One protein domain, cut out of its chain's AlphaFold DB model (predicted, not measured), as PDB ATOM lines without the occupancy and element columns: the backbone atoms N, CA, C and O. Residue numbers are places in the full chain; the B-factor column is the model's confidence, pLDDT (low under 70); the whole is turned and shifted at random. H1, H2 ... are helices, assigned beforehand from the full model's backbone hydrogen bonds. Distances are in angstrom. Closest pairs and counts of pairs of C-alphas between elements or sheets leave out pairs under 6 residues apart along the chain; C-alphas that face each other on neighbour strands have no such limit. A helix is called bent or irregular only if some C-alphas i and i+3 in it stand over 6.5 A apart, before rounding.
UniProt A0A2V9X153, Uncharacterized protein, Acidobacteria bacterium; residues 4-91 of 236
ATOM      1  N   ASN A   4     -21.371 -31.682  43.908       64.81
ATOM      2  CA  ASN A   4     -22.044 -30.667  43.097       64.81
ATOM      3  C   ASN A   4     -21.732 -30.821  41.599       64.81
ATOM      4  O   ASN A   4     -22.629 -30.683  40.771       64.81
ATOM      5  N   PHE A   5     -20.499 -31.198  41.242       71.38
ATOM      6  CA  PHE A   5     -20.110 -31.425  39.842       71.38
ATOM      7  C   PHE A   5     -20.737 -32.686  39.241       71.38
ATOM      8  O   PHE A   5     -20.874 -32.789  38.027       71.38
ATOM      9  N   LYS A   6     -21.136 -33.653  40.075       71.94
ATOM     10  CA  LYS A   6     -21.818 -34.864  39.598       71.94
ATOM     11  C   LYS A   6     -23.279 -34.597  39.243       71.94
ATOM     12  O   LYS A   6     -23.822 -35.259  38.364       71.94
ATOM     13  N   ASN A   7     -23.902 -33.643  39.934       72.62
ATOM     14  CA  ASN A   7     -25.327 -33.339  39.808       72.62
ATOM     15  C   ASN A   7     -25.615 -32.131  38.899       72.62
ATOM     16  O   ASN A   7     -26.751 -31.964  38.459       72.62
ATOM     17  N   ASP A   8     -24.606 -31.313  38.589       77.31
ATOM     18  CA  ASP A   8     -24.713 -30.164  37.689       77.31
ATOM     19  C   ASP A   8     -23.746 -30.308  36.501       77.31
ATOM     20  O   ASP A   8     -22.546 -30.036  36.585       77.31
ATOM     21  N   ILE A   9     -24.300 -30.738  35.364       82.12
ATOM     22  CA  ILE A   9     -23.552 -30.948  34.117       82.12
ATOM     23  C   ILE A   9     -22.976 -29.628  33.597       82.12
ATOM     24  O   ILE A   9     -21.866 -29.611  33.070       82.12
ATOM     25  N   SER A  10     -23.707 -28.518  33.730       80.56
ATOM     26  CA  SER A  10     -23.228 -27.217  33.267       80.56
ATOM     27  C   SER A  10     -22.006 -26.787  34.067       80.56
ATOM     28  O   SER A  10     -21.002 -26.398  33.475       80.56
ATOM     29  N   LEU A  11     -22.056 -26.950  35.389       79.31
ATOM     30  CA  LEU A  11     -20.928 -26.675  36.272       79.31
ATOM     31  C   LEU A  11     -19.715 -27.559  35.945       79.31
ATOM     32  O   LEU A  11     -18.601 -27.051  35.842       79.31
ATOM     33  N   LEU A  12     -19.928 -28.859  35.718       84.88
ATOM     34  CA  LEU A  12     -18.871 -29.789  35.311       84.88
ATOM     35  C   LEU A  12     -18.198 -29.366  34.001       84.88
ATOM     36  O   LEU A  12     -16.972 -29.344  33.905       84.88
ATOM     37  N   VAL A  13     -18.999 -29.045  32.984       89.94
ATOM     38  CA  VAL A  13     -18.510 -28.635  31.663       89.94
ATOM     39  C   VAL A  13     -17.729 -27.327  31.759       89.94
ATOM     40  O   VAL A  13     -16.666 -27.209  31.146       89.94
ATOM     41  N   THR A  14     -18.225 -26.359  32.534       85.50
ATOM     42  CA  THR A  14     -17.519 -25.100  32.787       85.50
ATOM     43  C   THR A  14     -16.174 -25.359  33.453       85.50
ATOM     44  O   THR A  14     -15.161 -24.905  32.934       85.50
ATOM     45  N   GLU A  15     -16.135 -26.143  34.528       85.12
ATOM     46  CA  GLU A  15     -14.894 -26.449  35.246       85.12
ATOM     47  C   GLU A  15     -13.860 -27.150  34.350       85.12
ATOM     48  O   GLU A  15     -12.690 -26.771  34.321       85.12
ATOM     49  N   CYS A  16     -14.298 -28.104  33.520       91.56
ATOM     50  CA  CYS A  16     -13.429 -28.767  32.543       91.56
ATOM     51  C   CYS A  16     -12.818 -27.784  31.528       91.56
ATOM     52  O   CYS A  16     -11.648 -27.919  31.163       91.56
ATOM     53  N   LEU A  17     -13.593 -26.804  31.044       91.56
ATOM     54  CA  LEU A  17     -13.071 -25.777  30.138       91.56
ATOM     55  C   LEU A  17     -12.040 -24.905  30.850       91.56
ATOM     56  O   LEU A  17     -10.990 -24.607  30.281       91.56
ATOM     57  N   VAL A  18     -12.333 -24.473  32.071       87.19
ATOM     58  CA  VAL A  18     -11.453 -23.535  32.757       87.19
ATOM     59  C   VAL A  18     -10.118 -24.192  33.110       87.19
ATOM     60  O   VAL A  18      -9.079 -23.622  32.783       87.19
ATOM     61  N   ARG A  19     -10.115 -25.428  33.618       88.25
ATOM     62  CA  ARG A  19      -8.879 -26.201  33.843       88.25
ATOM     63  C   ARG A  19      -8.050 -26.380  32.571       88.25
ATOM     64  O   ARG A  19      -6.821 -26.342  32.607       88.25
ATOM     65  N   ALA A  20      -8.703 -26.523  31.417       91.12
ATOM     66  CA  ALA A  20      -8.007 -26.571  30.135       91.12
ATOM     67  C   ALA A  20      -7.341 -25.226  29.785       91.12
ATOM     68  O   ALA A  20      -6.205 -25.214  29.311       91.12
ATOM     69  N   ILE A  21      -8.012 -24.098  30.046       88.62
ATOM     70  CA  ILE A  21      -7.452 -22.748  29.866       88.62
ATOM     71  C   ILE A  21      -6.276 -22.517  30.821       88.62
ATOM     72  O   ILE A  21      -5.238 -22.006  30.404       88.62
ATOM     73  N   GLU A  22      -6.405 -22.917  32.085       85.00
ATOM     74  CA  GLU A  22      -5.327 -22.832  33.072       85.00
ATOM     75  C   GLU A  22      -4.111 -23.645  32.637       85.00
ATOM     76  O   GLU A  22      -2.998 -23.127  32.659       85.00
ATOM     77  N   ALA A  23      -4.313 -24.873  32.150       88.12
ATOM     78  CA  ALA A  23      -3.231 -25.689  31.612       88.12
ATOM     79  C   ALA A  23      -2.539 -25.019  30.412       88.12
ATOM     80  O   ALA A  23      -1.312 -25.048  30.325       88.12
ATOM     81  N   ARG A  24      -3.283 -24.362  29.505       86.00
ATOM     82  CA  ARG A  24      -2.696 -23.584  28.391       86.00
ATOM     83  C   ARG A  24      -1.880 -22.389  28.884       86.00
ATOM     84  O   ARG A  24      -0.801 -22.125  28.354       86.00
ATOM     85  N   ASN A  25      -2.363 -21.720  29.926       81.00
ATOM     86  CA  ASN A  25      -1.734 -20.543  30.523       81.00
ATOM     87  C   ASN A  25      -0.706 -20.880  31.615       81.00
ATOM     88  O   ASN A  25      -0.137 -19.975  32.224       81.00
ATOM     89  N   MET A  26      -0.448 -22.165  31.866       73.94
ATOM     90  CA  MET A  26       0.453 -22.608  32.920       73.94
ATOM     91  C   MET A  26       1.904 -22.227  32.600       73.94
ATOM     92  O   MET A  26       2.450 -22.574  31.547       73.94
ATOM     93  N   GLY A  27       2.529 -21.542  33.562       65.00
ATOM     94  CA  GLY A  27       3.938 -21.162  33.545       65.00
ATOM     95  C   GLY A  27       4.258 -19.981  32.623       65.00
ATOM     96  O   GLY A  27       3.540 -18.989  32.588       65.00
ATOM     97  N   SER A  28       5.393 -20.045  31.923       63.00
ATOM     98  CA  SER A  28       5.838 -18.989  30.998       63.00
ATOM     99  C   SER A  28       5.766 -19.477  29.549       63.00
ATOM    100  O   SER A  28       5.512 -20.653  29.291       63.00
ATOM    101  N   SER A  29       6.067 -18.618  28.572       60.94
ATOM    102  CA  SER A  29       6.145 -19.016  27.153       60.94
ATOM    103  C   SER A  29       7.148 -20.148  26.861       60.94
ATOM    104  O   SER A  29       7.145 -20.692  25.760       60.94
ATOM    105  N   LYS A  30       7.988 -20.523  27.839       62.84
ATOM    106  CA  LYS A  30       8.971 -21.615  27.770       62.84
ATOM    107  C   LYS A  30       8.538 -22.905  28.474       62.84
ATOM    108  O   LYS A  30       9.313 -23.857  28.475       62.84
ATOM    109  N   THR A  31       7.356 -22.941  29.090       70.88
ATOM    110  CA  THR A  31       6.859 -24.147  29.760       70.88
ATOM    111  C   THR A  31       6.689 -25.277  28.740       70.88
ATOM    112  O   THR A  31       6.001 -25.078  27.732       70.88
ATOM    113  N   PRO A  32       7.327 -26.444  28.959       79.25
ATOM    114  CA  PRO A  32       7.212 -27.581  28.059       79.25
ATOM    115  C   PRO A  32       5.758 -28.028  27.899       79.25
ATOM    116  O   PRO A  32       5.017 -28.142  28.874       79.25
ATOM    117  N   GLU A  33       5.361 -28.373  26.674       84.38
ATOM    118  CA  GLU A  33       4.021 -28.913  26.395       84.38
ATOM    119  C   GLU A  33       3.733 -30.189  27.209       84.38
ATOM    120  O   GLU A  33       2.589 -30.472  27.549       84.38
ATOM    121  N   THR A  34       4.779 -30.924  27.593       83.50
ATOM    122  CA  THR A  34       4.691 -32.095  28.473       83.50
ATOM    123  C   THR A  34       4.192 -31.752  29.876       83.50
ATOM    124  O   THR A  34       3.466 -32.548  30.461       83.50
ATOM    125  N   GLU A  35       4.539 -30.581  30.417       81.81
ATOM    126  CA  GLU A  35       4.052 -30.138  31.730       81.81
ATOM    127  C   GLU A  35       2.574 -29.743  31.661       81.81
ATOM    128  O   GLU A  35       1.784 -30.163  32.505       81.81
ATOM    129  N   ARG A  36       2.167 -29.032  30.601       83.75
ATOM    130  CA  ARG A  36       0.751 -28.698  30.371       83.75
ATOM    131  C   ARG A  36      -0.100 -29.949  30.168       83.75
ATOM    132  O   ARG A  36      -1.178 -30.065  30.739       83.75
ATOM    133  N   ALA A  37       0.407 -30.912  29.396       87.56
ATOM    134  CA  ALA A  37      -0.257 -32.193  29.184       87.56
ATOM    135  C   ALA A  37      -0.434 -32.976  30.494       87.56
ATOM    136  O   ALA A  37      -1.475 -33.606  30.678       87.56
ATOM    137  N   LYS A  38       0.541 -32.895  31.407       86.94
ATOM    138  CA  LYS A  38       0.455 -33.513  32.731       86.94
ATOM    139  C   LYS A  38      -0.650 -32.881  33.585       86.94
ATOM    140  O   LYS A  38      -1.450 -33.611  34.151       86.94
ATOM    141  N   ALA A  39      -0.760 -31.551  33.606       85.38
ATOM    142  CA  ALA A  39      -1.829 -30.854  34.331       85.38
ATOM    143  C   ALA A  39      -3.239 -31.219  33.821       85.38
ATOM    144  O   ALA A  39      -4.191 -31.365  34.593       85.38
ATOM    145  N   VAL A  40      -3.374 -31.412  32.504       90.56
ATOM    146  CA  VAL A  40      -4.618 -31.906  31.895       90.56
ATOM    147  C   VAL A  40      -4.917 -33.333  32.345       90.56
ATOM    148  O   VAL A  40      -6.064 -33.651  32.650       90.56
ATOM    149  N   GLU A  41      -3.907 -34.199  32.380       89.81
ATOM    150  CA  GLU A  41      -4.061 -35.592  32.800       89.81
ATOM    151  C   GLU A  41      -4.440 -35.710  34.281       89.81
ATOM    152  O   GLU A  41      -5.364 -36.452  34.605       89.81
ATOM    153  N   GLU A  42      -3.819 -34.914  35.152       88.62
ATOM    154  CA  GLU A  42      -4.176 -34.805  36.572       88.62
ATOM    155  C   GLU A  42      -5.655 -34.391  36.733       88.62
ATOM    156  O   GLU A  42      -6.429 -35.083  37.395       88.62
ATOM    157  N   SER A  43      -6.105 -33.357  36.012       88.88
ATOM    158  CA  SER A  43      -7.516 -32.924  36.033       88.88
ATOM    159  C   SER A  43      -8.488 -34.012  35.556       88.88
ATOM    160  O   SER A  43      -9.578 -34.186  36.104       88.88
ATOM    161  N   VAL A  44      -8.102 -34.770  34.532       91.69
ATOM    162  CA  VAL A  44      -8.896 -35.885  34.004       91.69
ATOM    163  C   VAL A  44      -8.996 -37.024  35.028       91.69
ATOM    164  O   VAL A  44     -10.088 -37.557  35.238       91.69
ATOM    165  N   GLN A  45      -7.898 -37.357  35.712       89.50
ATOM    166  CA  GLN A  45      -7.864 -38.367  36.779       89.50
ATOM    167  C   GLN A  45      -8.684 -37.966  38.014       89.50
ATOM    168  O   GLN A  45      -9.192 -38.838  38.721       89.50
ATOM    169  N   GLU A  46      -8.876 -36.668  38.253       86.50
ATOM    170  CA  GLU A  46      -9.747 -36.144  39.314       86.50
ATOM    171  C   GLU A  46     -11.251 -36.255  39.001       86.50
ATOM    172  O   GLU A  46     -12.080 -36.060  39.897       86.50
ATOM    173  N   GLY A  47     -11.612 -36.586  37.756       87.69
ATOM    174  CA  GLY A  47     -12.996 -36.738  37.297       87.69
ATOM    175  C   GLY A  47     -13.456 -35.680  36.293       87.69
ATOM    176  O   GLY A  47     -14.549 -35.805  35.740       87.69
ATOM    177  N   PHE A  48     -12.639 -34.665  35.991       90.81
ATOM    178  CA  PHE A  48     -12.951 -33.628  35.000       90.81
ATOM    179  C   PHE A  48     -12.612 -34.110  33.585       90.81
ATOM    180  O   PHE A  48     -11.716 -33.602  32.908       90.81
ATOM    181  N   VAL A  49     -13.331 -35.141  33.139       92.12
ATOM    182  CA  VAL A  49     -12.991 -35.935  31.948       92.12
ATOM    183  C   VAL A  49     -12.990 -35.140  30.637       92.12
ATOM    184  O   VAL A  49     -12.251 -35.486  29.720       92.12
ATOM    185  N   LEU A  50     -13.748 -34.043  30.549       94.88
ATOM    186  CA  LEU A  50     -13.792 -33.196  29.350       94.88
ATOM    187  C   LEU A  50     -12.618 -32.210  29.255       94.88
ATOM    188  O   LEU A  50     -12.459 -31.562  28.222       94.88
ATOM    189  N   THR A  51     -11.770 -32.101  30.285       94.19
ATOM    190  CA  THR A  51     -10.625 -31.171  30.281       94.19
ATOM    191  C   THR A  51      -9.716 -31.419  29.078       94.19
ATOM    192  O   THR A  51      -9.287 -30.479  28.411       94.19
ATOM    193  N   ARG A  52      -9.482 -32.692  28.723       94.31
ATOM    194  CA  ARG A  52      -8.657 -33.032  27.557       94.31
ATOM    195  C   ARG A  52      -9.282 -32.586  26.241       94.31
ATOM    196  O   ARG A  52      -8.574 -32.058  25.388       94.31
ATOM    197  N   TYR A  53     -10.589 -32.779  26.087       95.75
ATOM    198  CA  TYR A  53     -11.319 -32.326  24.907       95.75
ATOM    199  C   TYR A  53     -11.167 -30.812  24.717       95.75
ATOM    200  O   TYR A  53     -10.771 -30.361  23.641       95.75
ATOM    201  N   PHE A  54     -11.424 -30.032  25.771       95.44
ATOM    202  CA  PHE A  54     -11.309 -28.577  25.701       95.44
ATOM    203  C   PHE A  54      -9.873 -28.124  25.459       95.44
ATOM    204  O   PHE A  54      -9.661 -27.203  24.678       95.44
ATOM    205  N   TYR A  55      -8.884 -28.791  26.051       94.31
ATOM    206  CA  TYR A  55      -7.475 -28.489  25.807       94.31
ATOM    207  C   TYR A  55      -7.101 -28.671  24.330       94.31
ATOM    208  O   TYR A  55      -6.543 -27.765  23.708       94.31
ATOM    209  N   ASP A  56      -7.473 -29.813  23.743       93.31
ATOM    210  CA  ASP A  56      -7.224 -30.109  22.330       93.31
ATOM    211  C   ASP A  56      -7.953 -29.100  21.410       93.31
ATOM    212  O   ASP A  56      -7.413 -28.671  20.385       93.31
ATOM    213  N   ALA A  57      -9.167 -28.683  21.787       93.50
ATOM    214  CA  ALA A  57      -9.936 -27.665  21.076       93.50
ATOM    215  C   ALA A  57      -9.298 -26.266  21.158       93.50
ATOM    216  O   ALA A  57      -9.237 -25.561  20.147       93.50
ATOM    217  N   LEU A  58      -8.780 -25.882  22.327       92.19
ATOM    218  CA  LEU A  58      -8.129 -24.590  22.551       92.19
ATOM    219  C   LEU A  58      -6.872 -24.425  21.686       92.19
ATOM    220  O   LEU A  58      -6.659 -23.356  21.124       92.19
ATOM    221  N   ILE A  59      -6.107 -25.499  21.466       90.88
ATOM    222  CA  ILE A  59      -4.953 -25.491  20.547       90.88
ATOM    223  C   ILE A  59      -5.359 -25.096  19.118       90.88
ATOM    224  O   ILE A  59      -4.584 -24.467  18.395       90.88
ATOM    225  N   GLN A  60      -6.552 -25.494  18.668       89.44
ATOM    226  CA  GLN A  60      -7.051 -25.100  17.348       89.44
ATOM    227  C   GLN A  60      -7.624 -23.685  17.369       89.44
ATOM    228  O   GLN A  60      -7.372 -22.918  16.443       89.44
ATOM    229  N   PHE A  61      -8.351 -23.337  18.433       89.56
ATOM    230  CA  PHE A  61      -8.909 -22.005  18.651       89.56
ATOM    231  C   PHE A  61      -7.837 -20.908  18.609       89.56
ATOM    232  O   PHE A  61      -8.028 -19.912  17.922       89.56
ATOM    233  N   GLU A  62      -6.683 -21.120  19.248       86.75
ATOM    234  CA  GLU A  62      -5.565 -20.160  19.295       86.75
ATOM    235  C   GLU A  62      -5.004 -19.775  17.913       86.75
ATOM    236  O   GLU A  62      -4.300 -18.776  17.783       86.75
ATOM    237  N   LYS A  63      -5.302 -20.554  16.867       90.06
ATOM    238  CA  LYS A  63      -4.889 -20.260  15.485       90.06
ATOM    239  C   LYS A  63      -5.863 -19.329  14.760       90.06
ATOM    240  O   LYS A  63      -5.530 -18.826  13.688       90.06
ATOM    241  N   GLY A  64      -7.073 -19.160  15.289       86.12
ATOM    242  CA  GLY A  64      -8.131 -18.338  14.712       86.12
ATOM    243  C   GLY A  64      -8.150 -16.915  15.287       86.12
ATOM    244  O   GLY A  64      -7.693 -16.693  16.405       86.12
ATOM    245  N   PRO A  65      -8.699 -15.933  14.551       86.19
ATOM    246  CA  PRO A  65      -8.826 -14.552  15.026       86.19
ATOM    247  C   PRO A  65     -10.058 -14.321  15.924       86.19
ATOM    248  O   PRO A  65     -10.256 -13.220  16.433       86.19
ATOM    249  N   GLU A  66     -10.931 -15.319  16.066       86.75
ATOM    250  CA  GLU A  66     -12.212 -15.193  16.758       86.75
ATOM    251  C   GLU A  66     -12.057 -15.265  18.282       86.75
ATOM    252  O   GLU A  66     -11.221 -15.992  18.809       86.75
ATOM    253  N   GLY A  67     -12.891 -14.526  19.018       87.00
ATOM    254  CA  GLY A  67     -12.915 -14.588  20.481       87.00
ATOM    255  C   GLY A  67     -13.642 -15.830  21.008       87.00
ATOM    256  O   GLY A  67     -14.616 -16.289  20.410       87.00
ATOM    257  N   LEU A  68     -13.235 -16.326  22.184       85.62
ATOM    258  CA  LEU A  68     -13.765 -17.561  22.786       85.62
ATOM    259  C   LEU A  68     -15.295 -17.553  22.929       85.62
ATOM    260  O   LEU A  68     -15.940 -18.568  22.691       85.62
ATOM    261  N   ARG A  69     -15.893 -16.395  23.242       85.38
ATOM    262  CA  ARG A  69     -17.352 -16.229  23.364       85.38
ATOM    263  C   ARG A  69     -18.113 -16.627  22.093       85.38
ATOM    264  O   ARG A  69     -19.232 -17.118  22.199       85.38
ATOM    265  N   ASN A  70     -17.515 -16.415  20.923       86.56
ATOM    266  CA  ASN A  70     -18.144 -16.709  19.636       86.56
ATOM    267  C   ASN A  70     -17.966 -18.180  19.243       86.56
ATOM    268  O   ASN A  70     -18.867 -18.771  18.659       86.56
ATOM    269  N   VAL A  71     -16.830 -18.776  19.611       88.94
ATOM    270  CA  VAL A  71     -16.465 -20.152  19.242       88.94
ATOM    271  C   VAL A  71     -17.029 -21.179  20.233       88.94
ATOM    272  O   VAL A  71     -17.269 -22.329  19.877       88.94
ATOM    273  N   TYR A  72     -17.312 -20.772  21.474       87.69
ATOM    274  CA  TYR A  72     -17.761 -21.667  22.543       87.69
ATOM    275  C   TYR A  72     -19.015 -22.507  22.215       87.69
ATOM    276  O   TYR A  72     -18.973 -23.712  22.466       87.69
ATOM    277  N   PRO A  73     -20.100 -21.963  21.621       89.19
ATOM    278  CA  PRO A  73     -21.264 -22.777  21.260       89.19
ATOM    279  C   PRO A  73     -20.927 -23.904  20.272       89.19
ATOM    280  O   PRO A  73     -21.434 -25.016  20.404       89.19
ATOM    281  N   ASP A  74     -20.043 -23.630  19.311       90.12
ATOM    282  CA  ASP A  74     -19.586 -24.608  18.321       90.12
ATOM    283  C   ASP A  74     -18.665 -25.666  18.950       90.12
ATOM    284  O   ASP A  74     -18.810 -26.855  18.667       90.12
ATOM    285  N   LEU A  75     -17.785 -25.270  19.878       90.94
ATOM    286  CA  LEU A  75     -16.979 -26.218  20.658       90.94
ATOM    287  C   LEU A  75     -17.856 -27.177  21.456       90.94
ATOM    288  O   LEU A  75     -17.629 -28.379  21.420       90.94
ATOM    289  N   LEU A  76     -18.885 -26.678  22.140       90.62
ATOM    290  CA  LEU A  76     -19.815 -27.550  22.860       90.62
ATOM    291  C   LEU A  76     -20.576 -28.484  21.914       90.62
ATOM    292  O   LEU A  76     -20.715 -29.671  22.204       90.62
ATOM    293  N   GLY A  77     -21.037 -27.973  20.771       90.44
ATOM    294  CA  GLY A  77     -21.757 -28.768  19.773       90.44
ATOM    295  C   GLY A  77     -20.915 -29.884  19.143       90.44
ATOM    296  O   GLY A  77     -21.468 -30.879  18.677       90.44
ATOM    297  N   LYS A  78     -19.585 -29.750  19.153       92.38
ATOM    298  CA  LYS A  78     -18.630 -30.726  18.605       92.38
ATOM    299  C   LYS A  78     -18.156 -31.769  19.618       92.38
ATOM    300  O   LYS A  78     -17.281 -32.572  19.282       92.38
ATOM    301  N   VAL A  79     -18.671 -31.765  20.847       93.44
ATOM    302  CA  VAL A  79     -18.325 -32.785  21.845       93.44
ATOM    303  C   VAL A  79     -18.906 -34.132  21.412       93.44
ATOM    304  O   VAL A  79     -20.118 -34.338  21.411       93.44
ATOM    305  N   ASP A  80     -18.033 -35.082  21.080       92.44
ATOM    306  CA  ASP A  80     -18.429 -36.470  20.838       92.44
ATOM    307  C   ASP A  80     -18.512 -37.220  22.172       92.44
ATOM    308  O   ASP A  80     -17.524 -37.748  22.689       92.44
ATOM    309  N   VAL A  81     -19.722 -37.277  22.728       89.31
ATOM    310  CA  VAL A  81     -19.998 -37.947  24.007       89.31
ATOM    311  C   VAL A  81     -19.604 -39.426  23.971       89.31
ATOM    312  O   VAL A  81     -19.113 -39.951  24.966       89.31
ATOM    313  N   GLY A  82     -19.770 -40.112  22.835       90.69
ATOM    314  CA  GLY A  82     -19.421 -41.528  22.711       90.69
ATOM    315  C   GLY A  82     -17.912 -41.758  22.779       90.69
ATOM    316  O   GLY A  82     -17.445 -42.697  23.430       90.69
ATOM    317  N   ARG A  83     -17.134 -40.883  22.138       91.75
ATOM    318  CA  ARG A  83     -15.670 -40.893  22.216       91.75
ATOM    319  C   ARG A  83     -15.176 -40.556  23.619       91.75
ATOM    320  O   ARG A  83     -14.311 -41.266  24.133       91.75
ATOM    321  N   GLU A  84     -15.714 -39.504  24.227       91.19
ATOM    322  CA  GLU A  84     -15.277 -39.062  25.553       91.19
ATOM    323  C   GLU A  84     -15.697 -40.050  26.650       91.19
ATOM    324  O   GLU A  84     -14.907 -40.324  27.547       91.19
ATOM    325  N   ALA A  85     -16.850 -40.716  26.528       89.00
ATOM    326  CA  ALA A  85     -17.231 -41.811  27.425       89.00
ATOM    327  C   ALA A  85     -16.277 -43.016  27.320       89.00
ATOM    328  O   ALA A  85     -15.879 -43.590  28.334       89.00
ATOM    329  N   LYS A  86     -15.856 -43.388  26.100       90.94
ATOM    330  CA  LYS A  86     -14.853 -44.450  25.905       90.94
ATOM    331  C   LYS A  86     -13.508 -44.078  26.519       90.94
ATOM    332  O   LYS A  86     -12.926 -44.905  27.215       90.94
ATOM    333  N   ARG A  87     -13.039 -42.846  26.305       87.81
ATOM    334  CA  ARG A  87     -11.835 -42.333  26.976       87.81
ATOM    335  C   ARG A  87     -11.989 -42.408  28.488       87.81
ATOM    336  O   ARG A  87     -11.119 -42.965  29.143       87.81
ATOM    337  N   ALA A  88     -13.122 -41.940  29.014       88.00
ATOM    338  CA  ALA A  88     -13.391 -41.926  30.442       88.00
ATOM    339  C   ALA A  88     -13.328 -43.322  31.077       88.00
ATOM    340  O   ALA A  88     -12.774 -43.483  32.159       88.00
ATOM    341  N   SER A  89     -13.821 -44.346  30.373       88.62
ATOM    342  CA  SER A  89     -13.790 -45.738  30.847       88.62
ATOM    343  C   SER A  89     -12.385 -46.339  30.981       88.62
ATOM    344  O   SER A  89     -12.220 -47.356  31.646       88.62
ATOM    345  N   GLN A  90     -11.379 -45.732  30.344       89.75
ATOM    346  CA  GLN A  90      -9.987 -46.192  30.368       89.75
ATOM    347  C   GLN A  90      -9.135 -45.449  31.407       89.75
ATOM    348  O   GLN A  90      -7.958 -45.767  31.565       89.75
ATOM    349  N   ILE A  91      -9.700 -44.455  32.098       86.81
ATOM    350  CA  ILE A  91      -8.978 -43.655  33.088       86.81
ATOM    351  C   ILE A  91      -8.913 -44.415  34.408       86.81
ATOM    352  O   ILE A  91      -9.929 -44.864  34.941       86.81
TER     353      ILE A  91
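Overview. This is residues 4 to 91 of the 236 residues of an uncharacterized protein of Acidobacteria bacterium (UniProt A0A2V9X153). The longest helix, H2, and H4 make the core of this helical domain: H4 packs on H2 at a steep slant, and H3 folds back beside H2 and also packs on H4. H5 packs on H4 and stays apart from H2, H6 lies towards the outside and touches no helix, short H1 makes a corner with H2, and residues 62 to 67 stick out between H4 and H5. The printed part has 88 residues with six named helices, H1 to H6 in chain order, and no named strand; the class is all helix. It is compact and rounded, with a radius of gyration of the C-alphas of 13.0 A and spans of 36 by 28 by 24 A.

Along the chain. Find C-alpha 9 at (-23.552, -30.948, 34.117); from there H2 runs 24.4 A to C-alpha 25 at (-1.734, -20.543, 30.523). H1 is residues 4 to 7. H3, residues 33 to 45, is 18.4 A long, and H4, residues 51 to 61, 14.9 A. H5 is residues 68 to 77; it is irregular, with C-alphas 70 and 73 7.0 A apart. H6, residues 81 to 89, ends at C-alpha 89, (-13.790, -45.738, 30.847).

Arrangement. Start at Cys 16 and Thr 51, the closest C-alphas of H2 and H4 at 4.3 A; these hubs touch at a steep tilt of 58 degrees, the same way. H2 and H3 form a hairpin at a shallow tilt of 20 degrees, with C-alphas 23 and 36 closest at 5.1 A. H3 and H4, also a hairpin, touch with H3 residues 40 to 44 alone, C-alphas 40 and 52 closest at 6.0 A. H5 touches H4, C-alphas 57 and 75 closest at 7.2 A. H6 is close to H4 but not clearly touching, C-alphas 53 and 84 closest at 7.8 A. H1 and H2 touch only at the corner, C-alphas 5 and 12 closest at 5.0 A. Every O i to N i+4 pair is within hydrogen-bond range in H2, H3 and H6, against 6 of 7 in H4 and 4 of 6 in H5; H1 is too short for such a pair.

Size, cuts and confidence. Look to C-alphas 7 and 30 for the two farthest apart, at 38.2 A. The printed part has no cut and no long link. The model's pLDDT is under 70 at residue 4 and residues 27 to 30.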